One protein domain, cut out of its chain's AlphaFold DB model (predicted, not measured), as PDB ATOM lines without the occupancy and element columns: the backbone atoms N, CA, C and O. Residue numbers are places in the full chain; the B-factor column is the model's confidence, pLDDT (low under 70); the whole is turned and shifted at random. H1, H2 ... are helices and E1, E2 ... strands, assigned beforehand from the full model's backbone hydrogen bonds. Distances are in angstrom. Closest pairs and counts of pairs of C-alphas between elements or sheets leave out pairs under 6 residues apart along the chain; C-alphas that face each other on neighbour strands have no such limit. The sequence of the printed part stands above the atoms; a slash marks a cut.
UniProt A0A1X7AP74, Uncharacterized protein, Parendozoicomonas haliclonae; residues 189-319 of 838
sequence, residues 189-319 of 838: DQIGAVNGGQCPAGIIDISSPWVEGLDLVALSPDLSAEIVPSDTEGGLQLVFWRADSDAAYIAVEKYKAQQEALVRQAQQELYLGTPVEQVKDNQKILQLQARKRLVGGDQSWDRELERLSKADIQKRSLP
ATOM      1  N   ASP A 189     -29.503  91.593  33.642       82.62
ATOM      2  CA  ASP A 189     -29.972  92.419  32.529       82.62
ATOM      3  C   ASP A 189     -30.792  91.598  31.517       82.62
ATOM      4  O   ASP A 189     -31.864  92.038  31.098       82.62
ATOM      5  N   GLN A 190     -30.355  90.378  31.174       83.31
ATOM      6  CA  GLN A 190     -31.122  89.483  30.299       83.31
ATOM      7  C   GLN A 190     -32.446  89.032  30.940       83.31
ATOM      8  O   GLN A 190     -33.481  89.067  30.278       83.31
ATOM      9  N   ILE A 191     -32.459  88.673  32.231       86.44
ATOM     10  CA  ILE A 191     -33.694  88.360  32.977       86.44
ATOM     11  C   ILE A 191     -34.642  89.566  32.981       86.44
ATOM     12  O   ILE A 191     -35.836  89.413  32.715       86.44
ATOM     13  N   GLY A 192     -34.120  90.772  33.219       85.88
ATOM     14  CA  GLY A 192     -34.892  92.013  33.156       85.88
ATOM     15  C   GLY A 192     -35.493  92.276  31.771       85.88
ATOM     16  O   GLY A 192     -36.666  92.641  31.673       85.88
ATOM     17  N   ALA A 193     -34.728  92.040  30.704       85.38
ATOM     18  CA  ALA A 193     -35.176  92.208  29.324       85.38
ATOM     19  C   ALA A 193     -36.260  91.189  28.924       85.38
ATOM     20  O   ALA A 193     -37.266  91.583  28.327       85.38
ATOM     21  N   VAL A 194     -36.110  89.914  29.305       87.44
ATOM     22  CA  VAL A 194     -37.102  88.853  29.043       87.44
ATOM     23  C   VAL A 194     -38.394  89.108  29.824       87.44
ATOM     24  O   VAL A 194     -39.476  89.146  29.236       87.44
ATOM     25  N   ASN A 195     -38.303  89.387  31.130       87.25
ATOM     26  CA  ASN A 195     -39.474  89.707  31.954       87.25
ATOM     27  C   ASN A 195     -40.186  90.980  31.473       87.25
ATOM     28  O   ASN A 195     -41.416  91.015  31.393       87.25
ATOM     29  N   GLY A 196     -39.421  92.001  31.075       87.56
ATOM     30  CA  GLY A 196     -39.930  93.236  30.480       87.56
ATOM     31  C   GLY A 196     -40.478  93.098  29.054       87.56
ATOM     32  O   GLY A 196     -40.957  94.092  28.510       87.56
ATOM     33  N   GLY A 197     -40.404  91.913  28.433       85.75
ATOM     34  CA  GLY A 197     -40.859  91.672  27.058       85.75
ATOM     35  C   GLY A 197     -40.041  92.403  25.986       85.75
ATOM     36  O   GLY A 197     -40.531  92.613  24.877       85.75
ATOM     37  N   GLN A 198     -38.815  92.824  26.311       87.38
ATOM     38  CA  GLN A 198     -37.899  93.512  25.394       87.38
ATOM     39  C   GLN A 198     -37.212  92.533  24.435       87.38
ATOM     40  O   GLN A 198     -36.918  92.889  23.293       87.38
ATOM     41  N   CYS A 199     -37.007  91.292  24.879       87.25
ATOM     42  CA  CYS A 199     -36.594  90.160  24.059       87.25
ATOM     43  C   CYS A 199     -37.463  88.928  24.380       87.25
ATOM     44  O   CYS A 199     -37.967  88.812  25.499       87.25
ATOM     45  N   PRO A 200     -37.683  88.011  23.419       86.06
ATOM     46  CA  PRO A 200     -38.426  86.780  23.677       86.06
ATOM     47  C   PRO A 200     -37.705  85.827  24.642       86.06
ATOM     48  O   PRO A 200     -38.373  85.203  25.460       86.06
ATOM     49  N   ALA A 201     -36.376  85.704  24.582       91.75
ATOM     50  CA  ALA A 201     -35.623  84.812  25.467       91.75
ATOM     51  C   ALA A 201     -34.190  85.310  25.721       91.75
ATOM     52  O   ALA A 201     -33.658  86.121  24.961       91.75
ATOM     53  N   GLY A 202     -33.577  84.805  26.792       89.81
ATOM     54  CA  GLY A 202     -32.171  84.993  27.148       89.81
ATOM     55  C   GLY A 202     -31.373  83.702  26.961       89.81
ATOM     56  O   GLY A 202     -31.947  82.612  26.927       89.81
ATOM     57  N   ILE A 203     -30.052  83.829  26.807       88.12
ATOM     58  CA  ILE A 203     -29.125  82.708  26.586       88.12
ATOM     59  C   ILE A 203     -27.885  82.903  27.465       88.12
ATOM     60  O   ILE A 203     -27.268  83.972  27.453       88.12
ATOM     61  N   ILE A 204     -27.487  81.851  28.181       86.00
ATOM     62  CA  ILE A 204     -26.254  81.804  28.977       86.00
ATOM     63  C   ILE A 204     -25.407  80.616  28.531       86.00
ATOM     64  O   ILE A 204     -25.894  79.488  28.517       86.00
ATOM     65  N   ASP A 205     -24.129  80.852  28.248       81.38
ATOM     66  CA  ASP A 205     -23.147  79.787  28.044       81.38
ATOM     67  C   ASP A 205     -22.731  79.177  29.397       81.38
ATOM     68  O   ASP A 205     -22.021  79.797  30.194       81.38
ATOM     69  N   ILE A 206     -23.166  77.945  29.664       78.06
ATOM     70  CA  ILE A 206     -22.776  77.159  30.837       78.06
ATOM     71  C   ILE A 206     -21.418  76.503  30.559       78.06
ATOM     72  O   ILE A 206     -21.313  75.495  29.860       78.06
ATOM     73  N   SER A 207     -20.372  77.058  31.165       57.53
ATOM     74  CA  SER A 207     -18.989  76.561  31.076       57.53
ATOM     75  C   SER A 207     -18.488  75.886  32.365       57.53
ATOM     76  O   SER A 207     -17.294  75.625  32.507       57.53
ATOM     77  N   SER A 208     -19.362  75.640  33.352       50.16
ATOM     78  CA  SER A 208     -18.948  75.223  34.700       50.16
ATOM     79  C   SER A 208     -20.048  74.462  35.466       50.16
ATOM     80  O   SER A 208     -21.219  74.811  35.311       50.16
ATOM     81  N   PRO A 209     -19.715  73.494  36.350       44.56
ATOM     82  CA  PRO A 209     -20.680  72.670  37.104       44.56
ATOM     83  C   PRO A 209     -21.547  73.398  38.161       44.56
ATOM     84  O   PRO A 209     -22.185  72.749  38.979       44.56
ATOM     85  N   TRP A 210     -21.625  74.732  38.163       46.03
ATOM     86  CA  TRP A 210     -22.435  75.503  39.128       46.03
ATOM     87  C   TRP A 210     -23.954  75.472  38.864       46.03
ATOM     88  O   TRP A 210     -24.709  76.075  39.625       46.03
ATOM     89  N   VAL A 211     -24.417  74.813  37.795       52.41
ATOM     90  CA  VAL A 211     -25.851  74.768  37.442       52.41
ATOM     91  C   VAL A 211     -26.627  73.720  38.252       52.41
ATOM     92  O   VAL A 211     -27.837  73.867  38.426       52.41
ATOM     93  N   GLU A 212     -25.946  72.741  38.858       45.62
ATOM     94  CA  GLU A 212     -26.526  71.853  39.878       45.62
ATOM     95  C   GLU A 212     -26.818  72.638  41.175       45.62
ATOM     96  O   GLU A 212     -26.043  72.640  42.130       45.62
ATOM     97  N   GLY A 213     -27.944  73.357  41.183       49.78
ATOM     98  CA  GLY A 213     -28.376  74.239  42.273       49.78
ATOM     99  C   GLY A 213     -28.917  75.603  41.826       49.78
ATOM    100  O   GLY A 213     -29.362  76.383  42.668       49.78
ATOM    101  N   LEU A 214     -28.904  75.906  40.522       56.69
ATOM    102  CA  LEU A 214     -29.413  77.166  39.975       56.69
ATOM    103  C   LEU A 214     -30.938  77.091  39.784       56.69
ATOM    104  O   LEU A 214     -31.443  76.857  38.689       56.69
ATOM    105  N   ASP A 215     -31.675  77.274  40.880       60.97
ATOM    106  CA  ASP A 215     -33.135  77.365  40.847       60.97
ATOM    107  C   ASP A 215     -33.576  78.684  40.186       60.97
ATOM    108  O   ASP A 215     -33.640  79.745  40.810       60.97
ATOM    109  N   LEU A 216     -33.874  78.620  38.889       54.62
ATOM    110  CA  LEU A 216     -34.361  79.762  38.111       54.62
ATOM    111  C   LEU A 216     -35.750  80.224  38.567       54.62
ATOM    112  O   LEU A 216     -36.045  81.412  38.445       54.62
ATOM    113  N   VAL A 217     -36.552  79.343  39.176       53.66
ATOM    114  CA  VAL A 217     -37.846  79.705  39.779       53.66
ATOM    115  C   VAL A 217     -37.628  80.625  40.988       53.66
ATOM    116  O   VAL A 217     -38.436  81.520  41.238       53.66
ATOM    117  N   ALA A 218     -36.497  80.481  41.691       59.81
ATOM    118  CA  ALA A 218     -36.082  81.397  42.754       59.81
ATOM    119  C   ALA A 218     -35.531  82.745  42.237       59.81
ATOM    120  O   ALA A 218     -35.514  83.717  42.996       59.81
ATOM    121  N   LEU A 219     -35.104  82.835  40.969       64.00
ATOM    122  CA  LEU A 219     -34.692  84.094  40.328       64.00
ATOM    123  C   LEU A 219     -35.878  84.842  39.700       64.00
ATOM    124  O   LEU A 219     -35.950  86.068  39.800       64.00
ATOM    125  N   SER A 220     -36.818  84.128  39.075       77.06
ATOM    126  CA  SER A 220     -38.095  84.680  38.622       77.06
ATOM    127  C   SER A 220     -39.122  83.559  38.396       77.06
ATOM    128  O   SER A 220     -38.902  82.712  37.531       77.06
ATOM    129  N   PRO A 221     -40.268  83.554  39.107       82.88
ATOM    130  CA  PRO A 221     -41.268  82.489  38.980       82.88
ATOM    131  C   PRO A 221     -42.007  82.497  37.632       82.88
ATOM    132  O   PRO A 221     -42.659  81.515  37.291       82.88
ATOM    133  N   ASP A 222     -41.903  83.591  36.870       88.00
ATOM    134  CA  ASP A 222     -42.551  83.768  35.567       88.00
ATOM    135  C   ASP A 222     -41.691  83.246  34.396       88.00
ATOM    136  O   ASP A 222     -42.103  83.333  33.236       88.00
ATOM    137  N   LEU A 223     -40.495  82.703  34.671       88.88
ATOM    138  CA  LEU A 223     -39.589  82.152  33.662       88.88
ATOM    139  C   LEU A 223     -39.647  80.621  33.599       88.88
ATOM    140  O   LEU A 223     -39.606  79.923  34.607       88.88
ATOM    141  N   SER A 224     -39.671  80.102  32.376       90.44
ATOM    142  CA  SER A 224     -39.284  78.731  32.041       90.44
ATOM    143  C   SER A 224     -37.871  78.727  31.466       90.44
ATOM    144  O   SER A 224     -37.414  79.731  30.914       90.44
ATOM    145  N   ALA A 225     -37.167  77.609  31.600       90.25
ATOM    146  CA  ALA A 225     -35.820  77.466  31.079       90.25
ATOM    147  C   ALA A 225     -35.515  76.022  30.691       90.25
ATOM    148  O   ALA A 225     -36.085  75.083  31.246       90.25
ATOM    149  N   GLU A 226     -34.584  75.863  29.758       89.56
ATOM    150  CA  GLU A 226     -34.158  74.572  29.238       89.56
ATOM    151  C   GLU A 226     -32.673  74.605  28.881       89.56
ATOM    152  O   GLU A 226     -32.130  75.643  28.492       89.56
ATOM    153  N   ILE A 227     -32.016  73.458  29.029       84.25
ATOM    154  CA  ILE A 227     -30.619  73.285  28.653       84.25
ATOM    155  C   ILE A 227     -30.571  72.734  27.229       84.25
ATOM    156  O   ILE A 227     -31.106  71.661  26.961       84.25
ATOM    157  N   VAL A 228     -29.894  73.449  26.335       81.81
ATOM    158  CA  VAL A 228     -29.614  73.023  24.958       81.81
ATOM    159  C   VAL A 228     -28.103  72.802  24.785       81.81
ATOM    160  O   VAL A 228     -27.318  73.418  25.514       81.81
ATOM    161  N   PRO A 229     -27.648  71.942  23.858       74.44
ATOM    162  CA  PRO A 229     -26.220  71.780  23.584       74.44
ATOM    163  C   PRO A 229     -25.556  73.100  23.157       74.44
ATOM    164  O   PRO A 229     -26.143  73.873  22.397       74.44
ATOM    165  N   SER A 230     -24.331  73.351  23.626       75.94
ATOM    166  CA  SER A 230     -23.463  74.393  23.065       75.94
ATOM    167  C   SER A 230     -22.521  73.797  22.021       75.94
ATOM    168  O   SER A 230     -22.215  72.608  22.037       75.94
ATOM    169  N   ASP A 231     -22.025  74.654  21.139       64.00
ATOM    170  CA  ASP A 231     -21.012  74.357  20.127       64.00
ATOM    171  C   ASP A 231     -19.569  74.503  20.642       64.00
ATOM    172  O   ASP A 231     -18.627  73.972  20.053       64.00
ATOM    173  N   THR A 232     -19.381  75.223  21.751       57.97
ATOM    174  CA  THR A 232     -18.125  75.200  22.503       57.97
ATOM    175  C   THR A 232     -17.853  73.771  22.974       57.97
ATOM    176  O   THR A 232     -18.761  73.119  23.478       57.97
ATOM    177  N   GLU A 233     -16.623  73.271  22.808       52.72
ATOM    178  CA  GLU A 233     -16.259  71.862  23.064       52.72
ATOM    179  C   GLU A 233     -16.708  71.393  24.469       52.72
ATOM    180  O   GLU A 233     -16.088  71.721  25.480       52.72
ATOM    181  N   GLY A 234     -17.817  70.639  24.527       57.16
ATOM    182  CA  GLY A 234     -18.429  70.128  25.764       57.16
ATOM    183  C   GLY A 234     -19.297  71.117  26.563       57.16
ATOM    184  O   GLY A 234     -19.646  70.821  27.706       57.16
ATOM    185  N   GLY A 235     -19.632  72.285  26.015       70.50
ATOM    186  CA  GLY A 235     -20.463  73.294  26.674       70.50
ATOM    187  C   GLY A 235     -21.966  73.003  26.610       70.50
ATOM    188  O   GLY A 235     -22.463  72.314  25.720       70.50
ATOM    189  N   LEU A 236     -22.716  73.614  27.526       77.81
ATOM    190  CA  LEU A 236     -24.181  73.633  27.516       77.81
ATOM    191  C   LEU A 236     -24.665  75.087  27.468       77.81
ATOM    192  O   LEU A 236     -23.963  75.986  27.922       77.81
ATOM    193  N   GLN A 237     -25.854  75.345  26.935       87.44
ATOM    194  CA  GLN A 237     -26.488  76.664  26.945       87.44
ATOM    195  C   GLN A 237     -27.797  76.601  27.726       87.44
ATOM    196  O   GLN A 237     -28.637  75.746  27.465       87.44
ATOM    197  N   LEU A 238     -27.993  77.526  28.663       87.69
ATOM    198  CA  LEU A 238     -29.280  77.726  29.319       87.69
ATOM    199  C   LEU A 238     -30.078  78.755  28.522       87.69
ATOM    200  O   LEU A 238     -29.695  79.925  28.475       87.69
ATOM    201  N   VAL A 239     -31.184  78.328  27.918       90.44
ATOM    202  CA  VAL A 239     -32.134  79.216  27.239       90.44
ATOM    203  C   VAL A 239     -33.337  79.404  28.150       90.44
ATOM    204  O   VAL A 239     -33.929  78.423  28.594       90.44
ATOM    205  N   PHE A 240     -33.707  80.650  28.441       92.62
ATOM    206  CA  PHE A 240     -34.823  80.964  29.339       92.62
ATOM    207  C   PHE A 240     -35.771  82.002  28.740       92.62
ATOM    208  O   PHE A 240     -35.352  82.933  28.053       92.62
ATOM    209  N   TRP A 241     -37.065  81.838  29.000       94.69
ATOM    210  CA  TRP A 241     -38.144  82.611  28.390       94.69
ATOM    211  C   TRP A 241     -39.319  82.768  29.358       94.69
ATOM    212  O   TRP A 241     -39.433  82.031  30.334       94.69
ATOM    213  N   ARG A 242     -40.225  83.712  29.092       92.06
ATOM    214  CA  ARG A 242     -41.448  83.866  29.896       92.06
ATOM    215  C   ARG A 242     -42.398  82.685  29.709       92.06
ATOM    216  O   ARG A 242     -42.844  82.432  28.589       92.06
ATOM    217  N   ALA A 243     -42.760  82.027  30.807       89.12
ATOM    218  CA  ALA A 243     -43.657  80.871  30.832       89.12
ATOM    219  C   ALA A 243     -45.066  81.187  30.291       89.12
ATOM    220  O   ALA A 243     -45.742  80.302  29.776       89.12
ATOM    221  N   ASP A 244     -45.500  82.449  30.377       89.50
ATOM    222  CA  ASP A 244     -46.809  82.931  29.917       89.50
ATOM    223  C   ASP A 244     -46.823  83.452  28.465       89.50
ATOM    224  O   ASP A 244     -47.808  84.054  28.034       89.50
ATOM    225  N   SER A 245     -45.741  83.252  27.701       92.00
ATOM    226  CA  SER A 245     -45.575  83.824  26.361       92.00
ATOM    227  C   SER A 245     -45.343  82.761  25.283       92.00
ATOM    228  O   SER A 245     -44.210  82.372  24.993       92.00
ATOM    229  N   ASP A 246     -46.418  82.367  24.592       87.94
ATOM    230  CA  ASP A 246     -46.368  81.475  23.419       87.94
ATOM    231  C   ASP A 246     -45.379  81.973  22.352       87.94
ATOM    232  O   ASP A 246     -44.662  81.196  21.722       87.94
ATOM    233  N   ALA A 247     -45.307  83.295  22.149       83.00
ATOM    234  CA  ALA A 247     -44.395  83.911  21.189       83.00
ATOM    235  C   ALA A 247     -42.920  83.736  21.586       83.00
ATOM    236  O   ALA A 247     -42.062  83.603  20.710       83.00
ATOM    237  N   ALA A 248     -42.634  83.721  22.890       85.31
ATOM    238  CA  ALA A 248     -41.309  83.460  23.425       85.31
ATOM    239  C   ALA A 248     -40.932  81.979  23.279       85.31
ATOM    240  O   ALA A 248     -39.872  81.678  22.732       85.31
ATOM    241  N   TYR A 249     -41.839  81.067  23.640       87.88
ATOM    242  CA  TYR A 249     -41.667  79.626  23.431       87.88
ATOM    243  C   TYR A 249     -41.407  79.284  21.952       87.88
ATOM    244  O   TYR A 249     -40.411  78.648  21.620       87.88
ATOM    245  N   ILE A 250     -42.217  79.811  21.025       84.25
ATOM    246  CA  ILE A 250     -42.026  79.629  19.572       84.25
ATOM    247  C   ILE A 250     -40.668  80.172  19.092       84.25
ATOM    248  O   ILE A 250     -40.115  79.671  18.110       84.25
ATOM    249  N   ALA A 251     -40.126  81.211  19.732       82.56
ATOM    250  CA  ALA A 251     -38.805  81.736  19.399       82.56
ATOM    251  C   ALA A 251     -37.674  80.822  19.908       82.56
ATOM    252  O   ALA A 251     -36.701  80.624  19.180       82.56
ATOM    253  N   VAL A 252     -37.832  80.220  21.093       84.94
ATOM    254  CA  VAL A 252     -36.912  79.213  21.652       84.94
ATOM    255  C   VAL A 252     -36.901  77.940  20.805       84.94
ATOM    256  O   VAL A 252     -35.829  77.505  20.393       84.94
ATOM    257  N   GLU A 253     -38.063  77.404  20.427       88.62
ATOM    258  CA  GLU A 253     -38.153  76.225  19.547       88.62
ATOM    259  C   GLU A 253     -37.499  76.479  18.177       88.62
ATOM    260  O   GLU A 253     -36.753  75.651  17.657       88.62
ATOM    261  N   LYS A 254     -37.685  77.680  17.609       84.81
ATOM    262  CA  LYS A 254     -36.981  78.096  16.383       84.81
ATOM    263  C   LYS A 254     -35.473  78.255  16.571       84.81
ATOM    264  O   LYS A 254     -34.747  78.126  15.588       84.81
ATOM    265  N   TYR A 255     -35.010  78.581  17.776       86.69
ATOM    266  CA  TYR A 255     -33.586  78.653  18.095       86.69
ATOM    267  C   TYR A 255     -32.976  77.252  18.214       86.69
ATOM    268  O   TYR A 255     -31.935  77.024  17.605       86.69
ATOM    269  N   LYS A 256     -33.649  76.300  18.882       85.31
ATOM    270  CA  LYS A 256     -33.240  74.881  18.945       85.31
ATOM    271  C   LYS A 256     -33.086  74.274  17.552       85.31
ATOM    272  O   LYS A 256     -31.984  73.883  17.183       85.31
ATOM    273  N   ALA A 257     -34.139  74.350  16.734       77.50
ATOM    274  CA  ALA A 257     -34.115  73.863  15.355       77.50
ATOM    275  C   ALA A 257     -33.042  74.560  14.489       77.50
ATOM    276  O   ALA A 257     -32.538  73.982  13.528       77.50
ATOM    277  N   GLN A 258     -32.661  75.805  14.817       83.50
ATOM    278  CA  GLN A 258     -31.518  76.476  14.186       83.50
ATOM    279  C   GLN A 258     -30.170  75.949  14.693       83.50
ATOM    280  O   GLN A 258     -29.275  75.799  13.872       83.50
ATOM    281  N   GLN A 259     -29.999  75.649  15.985       81.25
ATOM    282  CA  GLN A 259     -28.759  75.037  16.483       81.25
ATOM    283  C   GLN A 259     -28.551  73.640  15.896       81.25
ATOM    284  O   GLN A 259     -27.477  73.360  15.372       81.25
ATOM    285  N   GLU A 260     -29.595  72.810  15.875       75.56
ATOM    286  CA  GLU A 260     -29.583  71.497  15.217       75.56
ATOM    287  C   GLU A 260     -29.193  71.632  13.738       75.56
ATOM    288  O   GLU A 260     -28.236  71.002  13.291       75.56
ATOM    289  N   ALA A 261     -29.841  72.531  12.989       72.19
ATOM    290  CA  ALA A 261     -29.490  72.793  11.593       72.19
ATOM    291  C   ALA A 261     -28.038  73.280  11.399       72.19
ATOM    292  O   ALA A 261     -27.436  72.983  10.370       72.19
ATOM    293  N   LEU A 262     -27.452  73.997  12.366       77.94
ATOM    294  CA  LEU A 262     -26.060  74.465  12.308       77.94
ATOM    295  C   LEU A 262     -25.033  73.389  12.678       77.94
ATOM    296  O   LEU A 262     -23.916  73.424  12.160       77.94
ATOM    297  N   VAL A 263     -25.389  72.425  13.529       71.25
ATOM    298  CA  VAL A 263     -24.587  71.211  13.751       71.25
ATOM    299  C   VAL A 263     -24.611  70.347  12.489       71.25
ATOM    300  O   VAL A 263     -23.552  70.000  11.965       71.25
ATOM    301  N   ARG A 264     -25.803  70.112  11.929       69.50
ATOM    302  CA  ARG A 264     -26.013  69.348  10.689       69.50
ATOM    303  C   ARG A 264     -25.280  69.989   9.492       69.50
ATOM    304  O   ARG A 264     -24.565  69.299   8.765       69.50
ATOM    305  N   GLN A 265     -25.347  71.319   9.332       74.12
ATOM    306  CA  GLN A 265     -24.572  72.056   8.317       74.12
ATOM    307  C   GLN A 265     -23.057  71.894   8.518       74.12
ATOM    308  O   GLN A 265     -22.328  71.737   7.544       74.12
ATOM    309  N   ALA A 266     -22.560  71.919   9.755       68.38
ATOM    310  CA  ALA A 266     -21.132  71.774  10.024       68.38
ATOM    311  C   ALA A 266     -20.612  70.361   9.752       68.38
ATOM    312  O   ALA A 266     -19.569  70.213   9.118       68.38
ATOM    313  N   GLN A 267     -21.361  69.330  10.154       62.47
ATOM    314  CA  GLN A 267     -21.085  67.939   9.783       62.47
ATOM    315  C   GLN A 267     -21.019  67.795   8.254       62.47
ATOM    316  O   GLN A 267     -20.084  67.193   7.730       62.47
ATOM    317  N   GLN A 268     -21.948  68.427   7.528       60.62
ATOM    318  CA  GLN A 268     -21.936  68.464   6.067       60.62
ATOM    319  C   GLN A 268     -20.729  69.232   5.496       60.62
ATOM    320  O   GLN A 268     -20.096  68.757   4.556       60.62
ATOM    321  N   GLU A 269     -20.368  70.399   6.035       66.31
ATOM    322  CA  GLU A 269     -19.202  71.162   5.571       66.31
ATOM    323  C   GLU A 269     -17.891  70.389   5.801       66.31
ATOM    324  O   GLU A 269     -17.052  70.353   4.895       66.31
ATOM    325  N   LEU A 270     -17.739  69.718   6.950       62.28
ATOM    326  CA  LEU A 270     -16.617  68.821   7.257       62.28
ATOM    327  C   LEU A 270     -16.569  67.628   6.295       62.28
ATOM    328  O   LEU A 270     -15.522  67.353   5.709       62.28
ATOM    329  N   TYR A 271     -17.709  66.967   6.074       49.38
ATOM    330  CA  TYR A 271     -17.854  65.870   5.116       49.38
ATOM    331  C   TYR A 271     -17.471  66.291   3.687       49.38
ATOM    332  O   TYR A 271     -16.770  65.572   2.976       49.38
ATOM    333  N   LEU A 272     -17.843  67.511   3.288       50.19
ATOM    334  CA  LEU A 272     -17.464  68.110   2.008       50.19
ATOM    335  C   LEU A 272     -15.988  68.564   1.944       50.19
ATOM    336  O   LEU A 272     -15.571  69.113   0.918       50.19
ATOM    337  N   GLY A 273     -15.188  68.325   2.989       53.12
ATOM    338  CA  GLY A 273     -13.754  68.617   3.041       53.12
ATOM    339  C   GLY A 273     -13.402  70.057   3.425       53.12
ATOM    340  O   GLY A 273     -12.288  70.504   3.142       53.12
ATOM    341  N   THR A 274     -14.328  70.799   4.037       66.44
ATOM    342  CA  THR A 274     -14.069  72.158   4.539       66.44
ATOM    343  C   THR A 274     -13.153  72.086   5.770       66.44
ATOM    344  O   THR A 274     -13.408  71.271   6.657       66.44
ATOM    345  N   PRO A 275     -12.092  72.913   5.878       76.31
ATOM    346  CA  PRO A 275     -11.209  72.904   7.045       76.31
ATOM    347  C   PRO A 275     -11.968  73.174   8.351       76.31
ATOM    348  O   PRO A 275     -12.760  74.114   8.407       76.31
ATOM    349  N   VAL A 276     -11.668  72.415   9.412       71.88
ATOM    350  CA  VAL A 276     -12.350  72.494  10.725       71.88
ATOM    351  C   VAL A 276     -12.453  73.934  11.243       71.88
ATOM    352  O   VAL A 276     -13.528  74.376  11.633       71.88
ATOM    353  N   GLU A 277     -11.370  74.706  11.161       78.12
ATOM    354  CA  GLU A 277     -11.335  76.115  11.583       78.12
ATOM    355  C   GLU A 277     -12.267  77.033  10.774       78.12
ATOM    356  O   GLU A 277     -12.768  78.026  11.295       78.12
ATOM    357  N   GLN A 278     -12.510  76.721   9.498       76.69
ATOM    358  CA  GLN A 278     -13.457  77.463   8.664       76.69
ATOM    359  C   GLN A 278     -14.904  77.074   8.994       76.69
ATOM    360  O   GLN A 278     -15.770  77.945   9.011       76.69
ATOM    361  N   VAL A 279     -15.157  75.801   9.312       73.94
ATOM    362  CA  VAL A 279     -16.470  75.341   9.787       73.94
ATOM    363  C   VAL A 279     -16.806  75.976  11.142       73.94
ATOM    364  O   VAL A 279     -17.888  76.540  11.296       73.94
ATOM    365  N   LYS A 280     -15.848  76.001  12.083       80.69
ATOM    366  CA  LYS A 280     -15.970  76.697  13.378       80.69
ATOM    367  C   LYS A 280     -16.276  78.196  13.197       80.69
ATOM    368  O   LYS A 280     -17.190  78.713  13.838       80.69
ATOM    369  N   ASP A 281     -15.583  78.895  12.289       81.25
ATOM    370  CA  ASP A 281     -15.884  80.304  11.968       81.25
ATOM    371  C   ASP A 281     -17.294  80.487  11.360       81.25
ATOM    372  O   ASP A 281     -18.026  81.397  11.766       81.25
ATOM    373  N   ASN A 282     -17.701  79.626  10.416       79.25
ATOM    374  CA  ASN A 282     -19.021  79.669   9.773       79.25
ATOM    375  C   ASN A 282     -20.158  79.466  10.789       79.25
ATOM    376  O   ASN A 282     -21.100  80.265  10.825       79.25
ATOM    377  N   GLN A 283     -20.053  78.436  11.640       82.62
ATOM    378  CA  GLN A 283     -21.011  78.172  12.717       82.62
ATOM    379  C   GLN A 283     -21.134  79.378  13.647       82.62
ATOM    380  O   GLN A 283     -22.240  79.881  13.857       82.62
ATOM    381  N   LYS A 284     -20.002  79.911  14.124       83.44
ATOM    382  CA  LYS A 284     -19.976  81.049  15.049       83.44
ATOM    383  C   LYS A 284     -20.651  82.298  14.473       83.44
ATOM    384  O   LYS A 284     -21.375  82.998  15.184       83.44
ATOM    385  N   ILE A 285     -20.470  82.578  13.178       79.69
ATOM    386  CA  ILE A 285     -21.169  83.680  12.494       79.69
ATOM    387  C   ILE A 285     -22.688  83.453  12.503       79.69
ATOM    388  O   ILE A 285     -23.447  84.366  12.839       79.69
ATOM    389  N   LEU A 286     -23.151  82.254  12.142       80.69
ATOM    390  CA  LEU A 286     -24.579  81.950  12.031       80.69
ATOM    391  C   LEU A 286     -25.275  81.898  13.402       80.69
ATOM    392  O   LEU A 286     -26.382  82.421  13.549       80.69
ATOM    393  N   GLN A 287     -24.605  81.380  14.430       80.31
ATOM    394  CA  GLN A 287     -25.080  81.421  15.815       80.31
ATOM    395  C   GLN A 287     -25.196  82.848  16.341       80.31
ATOM    396  O   GLN A 287     -26.223  83.188  16.916       80.31
ATOM    397  N   LEU A 288     -24.198  83.714  16.130       80.44
ATOM    398  CA  LEU A 288     -24.283  85.118  16.554       80.44
ATOM    399  C   LEU A 288     -25.459  85.839  15.870       80.44
ATOM    400  O   LEU A 288     -26.135  86.654  16.500       80.44
ATOM    401  N   GLN A 289     -25.773  85.494  14.615       80.38
ATOM    402  CA  GLN A 289     -26.990  85.968  13.945       80.38
ATOM    403  C   GLN A 289     -28.276  85.402  14.576       80.38
ATOM    404  O   GLN A 289     -29.258  86.139  14.688       80.38
ATOM    405  N   ALA A 290     -28.292  84.135  15.000       79.44
ATOM    406  CA  ALA A 290     -29.425  83.519  15.695       79.44
ATOM    407  C   ALA A 290     -29.639  84.125  17.098       79.44
ATOM    408  O   ALA A 290     -30.740  84.587  17.400       79.44
ATOM    409  N   ARG A 291     -28.577  84.244  17.910       83.06
ATOM    410  CA  ARG A 291     -28.582  84.907  19.227       83.06
ATOM    411  C   ARG A 291     -29.096  86.343  19.126       83.06
ATOM    412  O   ARG A 291     -30.002  86.714  19.866       83.06
ATOM    413  N   LYS A 292     -28.618  87.124  18.145       82.88
ATOM    414  CA  LYS A 292     -29.090  88.500  17.894       82.88
ATOM    415  C   LYS A 292     -30.595  88.587  17.602       82.88
ATOM    416  O   LYS A 292     -31.231  89.575  17.962       82.88
ATOM    417  N   ARG A 293     -31.180  87.574  16.949       80.88
ATOM    418  CA  ARG A 293     -32.635  87.508  16.705       80.88
ATOM    419  C   ARG A 293     -33.428  87.155  17.966       80.88
ATOM    420  O   ARG A 293     -34.581  87.563  18.052       80.88
ATOM    421  N   LEU A 294     -32.835  86.406  18.900       81.06
ATOM    422  CA  LEU A 294     -33.513  85.919  20.103       81.06
ATOM    423  C   LEU A 294     -33.413  86.889  21.292       81.06
ATOM    424  O   LEU A 294     -34.418  87.156  21.936       81.06
ATOM    425  N   VAL A 295     -32.229  87.445  21.557       77.38
ATOM    426  CA  VAL A 295     -31.969  88.285  22.749       77.38
ATOM    427  C   VAL A 295     -31.993  89.789  22.419       77.38
ATOM    428  O   VAL A 295     -32.026  90.634  23.308       77.38
ATOM    429  N   GLY A 296     -32.020  90.147  21.133       71.00
ATOM    430  CA  GLY A 296     -31.903  91.529  20.666       71.00
ATOM    431  C   GLY A 296     -30.463  91.931  20.324       71.00
ATOM    432  O   GLY A 296     -29.534  91.125  20.335       71.00
ATOM    433  N   GLY A 297     -30.281  93.193  19.926       61.22
ATOM    434  CA  GLY A 297     -29.014  93.686  19.384       61.22
ATOM    435  C   GLY A 297     -28.038  94.214  20.434       61.22
ATOM    436  O   GLY A 297     -28.067  95.407  20.730       61.22
ATOM    437  N   ASP A 298     -27.115  93.373  20.904       71.25
ATOM    438  CA  ASP A 298     -25.908  93.835  21.601       71.25
ATOM    439  C   ASP A 298     -24.849  94.354  20.600       71.25
ATOM    440  O   ASP A 298     -24.485  93.693  19.622       71.25
ATOM    441  N   GLN A 299     -24.303  95.542  20.874       70.88
ATOM    442  CA  GLN A 299     -23.186  96.135  20.132       70.88
ATOM    443  C   GLN A 299     -21.870  95.350  20.281       70.88
ATOM    444  O   GLN A 299     -20.923  95.591  19.528       70.88
ATOM    445  N   SER A 300     -21.739  94.460  21.271       72.06
ATOM    446  CA  SER A 300     -20.609  93.528  21.360       72.06
ATOM    447  C   SER A 300     -20.667  92.484  20.234       72.06
ATOM    448  O   SER A 300     -19.681  92.306  19.514       72.06
ATOM    449  N   TRP A 301     -21.844  91.894  19.993       74.12
ATOM    450  CA  TRP A 301     -22.059  90.869  18.969       74.12
ATOM    451  C   TRP A 301     -21.912  91.425  17.561       74.12
ATOM    452  O   TRP A 301     -21.317  90.766  16.716       74.12
ATOM    453  N   ASP A 302     -22.363  92.657  17.310       73.75
ATOM    454  CA  ASP A 302     -22.183  93.295  16.000       73.75
ATOM    455  C   ASP A 302     -20.709  93.535  15.654       73.75
ATOM    456  O   ASP A 302     -20.308  93.364  14.501       73.75
ATOM    457  N   ARG A 303     -19.868  93.842  16.651       78.81
ATOM    458  CA  ARG A 303     -18.416  93.974  16.458       78.81
ATOM    459  C   ARG A 303     -17.732  92.623  16.243       78.81
ATOM    460  O   ARG A 303     -16.824  92.544  15.419       78.81
ATOM    461  N   GLU A 304     -18.164  91.569  16.933       76.25
ATOM    462  CA  GLU A 304     -17.633  90.214  16.720       76.25
ATOM    463  C   GLU A 304     -18.085  89.634  15.368       76.25
ATOM    464  O   GLU A 304     -17.259  89.089  14.640       76.25
ATOM    465  N   LEU A 305     -19.344  89.838  14.963       74.44
ATOM    466  CA  LEU A 305     -19.858  89.499  13.630       74.44
ATOM    467  C   LEU A 305     -19.092  90.226  12.526       74.44
ATOM    468  O   LEU A 305     -18.713  89.603  11.534       74.44
ATOM    469  N   GLU A 306     -18.826  91.525  12.685       80.75
ATOM    470  CA  GLU A 306     -18.024  92.289  11.729       80.75
ATOM    471  C   GLU A 306     -16.569  91.786  11.685       80.75
ATOM    472  O   GLU A 306     -15.993  91.665  10.600       80.75
ATOM    473  N   ARG A 307     -15.975  91.440  12.838       87.25
ATOM    474  CA  ARG A 307     -14.617  90.873  12.925       87.25
ATOM    475  C   ARG A 307     -14.524  89.511  12.236       87.25
ATOM    476  O   ARG A 307     -13.624  89.322  11.419       87.25
ATOM    477  N   LEU A 308     -15.436  88.589  12.543       72.19
ATOM    478  CA  LEU A 308     -15.475  87.243  11.965       72.19
ATOM    479  C   LEU A 308     -15.780  87.294  10.468       72.19
ATOM    480  O   LEU A 308     -15.056  86.685   9.694       72.19
ATOM    481  N   SER A 309     -16.752  88.104  10.035       73.06
ATOM    482  CA  SER A 309     -17.061  88.267   8.606       73.06
ATOM    483  C   SER A 309     -15.865  88.815   7.818       73.06
ATOM    484  O   SER A 309     -15.581  88.353   6.715       73.06
ATOM    485  N   LYS A 310     -15.114  89.779   8.377       75.62
ATOM    486  CA  LYS A 310     -13.879  90.284   7.751       75.62
ATOM    487  C   LYS A 310     -12.769  89.231   7.736       75.62
ATOM    488  O   LYS A 310     -12.082  89.113   6.725       75.62
ATOM    489  N   ALA A 311     -12.607  88.469   8.818       70.44
ATOM    490  CA  ALA A 311     -11.622  87.394   8.903       70.44
ATOM    491  C   ALA A 311     -11.924  86.256   7.917       70.44
ATOM    492  O   ALA A 311     -11.013  85.802   7.234       70.44
ATOM    493  N   ASP A 312     -13.185  85.852   7.776       63.97
ATOM    494  CA  ASP A 312     -13.647  84.840   6.824       63.97
ATOM    495  C   ASP A 312     -13.462  85.307   5.368       63.97
ATOM    496  O   ASP A 312     -12.838  84.610   4.568       63.97
ATOM    497  N   ILE A 313     -13.856  86.544   5.031       57.34
ATOM    498  CA  ILE A 313     -13.566  87.149   3.714       57.34
ATOM    499  C   ILE A 313     -12.052  87.169   3.428       57.34
ATOM    500  O   ILE A 313     -11.629  86.898   2.299       57.34
ATOM    501  N   GLN A 314     -11.221  87.459   4.434       58.00
ATOM    502  CA  GLN A 314      -9.764  87.484   4.296       58.00
ATOM    503  C   GLN A 314      -9.158  86.072   4.168       58.00
ATOM    504  O   GLN A 314      -8.298  85.862   3.316       58.00
ATOM    505  N   LYS A 315      -9.637  85.083   4.934       62.12
ATOM    506  CA  LYS A 315      -9.242  83.667   4.813       62.12
ATOM    507  C   LYS A 315      -9.620  83.106   3.436       62.12
ATOM    508  O   LYS A 315      -8.774  82.515   2.773       62.12
ATOM    509  N   ARG A 316     -10.837  83.383   2.946       49.34
ATOM    510  CA  ARG A 316     -11.330  82.979   1.609       49.34
ATOM    511  C   ARG A 316     -10.594  83.634   0.434       49.34
ATOM    512  O   ARG A 316     -10.748  83.174  -0.696       49.34
ATOM    513  N   SER A 317      -9.831  84.704   0.671       38.72
ATOM    514  CA  SER A 317      -9.052  85.413  -0.358       38.72
ATOM    515  C   SER A 317      -7.539  85.169  -0.283       38.72
ATOM    516  O   SER A 317      -6.803  85.648  -1.148       38.72
ATOM    517  N   LEU A 318      -7.066  84.375   0.684       33.09
ATOM    518  CA  LEU A 318      -5.691  83.878   0.723       33.09
ATOM    519  C   LEU A 318      -5.575  82.535  -0.023       33.09
ATOM    520  O   LEU A 318      -6.485  81.709   0.044       33.09
ATOM    521  N   PRO A 319      -4.462  82.275  -0.736       34.31
ATOM    522  CA  PRO A 319      -4.182  80.938  -1.244       34.31
ATOM    523  C   PRO A 319      -3.959  79.986  -0.064       34.31
ATOM    524  O   PRO A 319      -3.227  80.322   0.867       34.31
TER     525      PRO A 319
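Overview. This is residues 189 to 319 of the 838 residues of an uncharacterized protein of Parendozoicomonas haliclonae (UniProt A0A1X7AP74). A small three-stranded antiparallel sheet sits at one end of an elongated model, and three long helices, H3, H4 and H5, lie side by side in a row, running by turns in opposite ways. H3 covers one face of the sheet, H4 reaches it with its last residues near E1, H5 lies off it, and the short H1 packs on E1 and E3 away from H3. The 131 printed residues hold five named helices and three named strands, in the order H1 E1 H2 E2 E3 H3 H4 H5; the sheet's order is E1 - E3 - E2, and the class is mixed, helices and strands. The whole is compact, with a radius of gyration of the C-alphas of 16.3 A and spans of 55 by 28 by 26 A.

Along the chain. In the sheet, E1 is residues 201 to 206, 15.9 A, E3 residues 236 to 242, 20.2 A, and E2 residues 223 to 229, 19.7 A. H3, residues 246 to 271, is 37.3 A long and begins at C-alpha 246 (-46.368, 81.475, 23.419). H4 is residues 276 to 295, 27.9 A, and H5 is residues 299 to 315, 24.2 A, ending at C-alpha 315 (-9.242, 83.667, 4.813). H1 is residues 189 to 195, starting at C-alpha 189 (-29.972, 92.419, 32.529), and H2 is residues 216 to 219.

Arrangement. The sheet is only just strongly twisted, up to 4.2 A off its best plane. The inner strand E3 pairs with E1 through N 204 and O 238, 2.9 A, and with E2, its hairpin partner, through N 237 and O 228, 2.8 A. E1, H2 and E2 form a split strand-helix-strand unit, two strands running the same way with E3 between them, and its crossover is right-handed. There are three layers, helices on both faces of the sheet: H3 and H4 on one, H1 on the other. H3 has a height over the sheet of 10.3 A and runs along the strands, at 9 degrees to E3 on the local plane; the closest C-alphas of the two are those of Trp 241 and Ala 248, 5.9 A. H1 has a height of 7.8 A; its closest C-alpha pair with E1 is Gln 190 and Gly 202, 5.6 A. H4 is on the sheet, with the C-alphas of Gly 202 and Val 295 the closest to E1 at 5.5 A, while H2 only grazes it with residues 216 to 217. H3 and H4, a helical hairpin, touch at a shallow tilt of 8 degrees, opposite ways, closest at the C-alphas of Ala 266 and Val 279, 5.9 A. H4 and H5, another, touch at a shallow tilt of 26 degrees, opposite ways, closest at the C-alphas of Ile 285 and Leu 305, 6.1 A. H3 and H5 are apart. Each O i to N i+4 pair is within hydrogen-bond range in H1, H3 and H4, and 12 of 13 in H5; H2 is too short for such a pair.

Size, cuts and confidence. The two C-alphas farthest apart, those of Pro 221 and Pro 319, are 54.7 A apart. The printed part has no cut and no long link. Mean pLDDT of the printed part is 74.6; 36 residues are under 70, among them 207 to 219, 266 to 274 and 312 to 319.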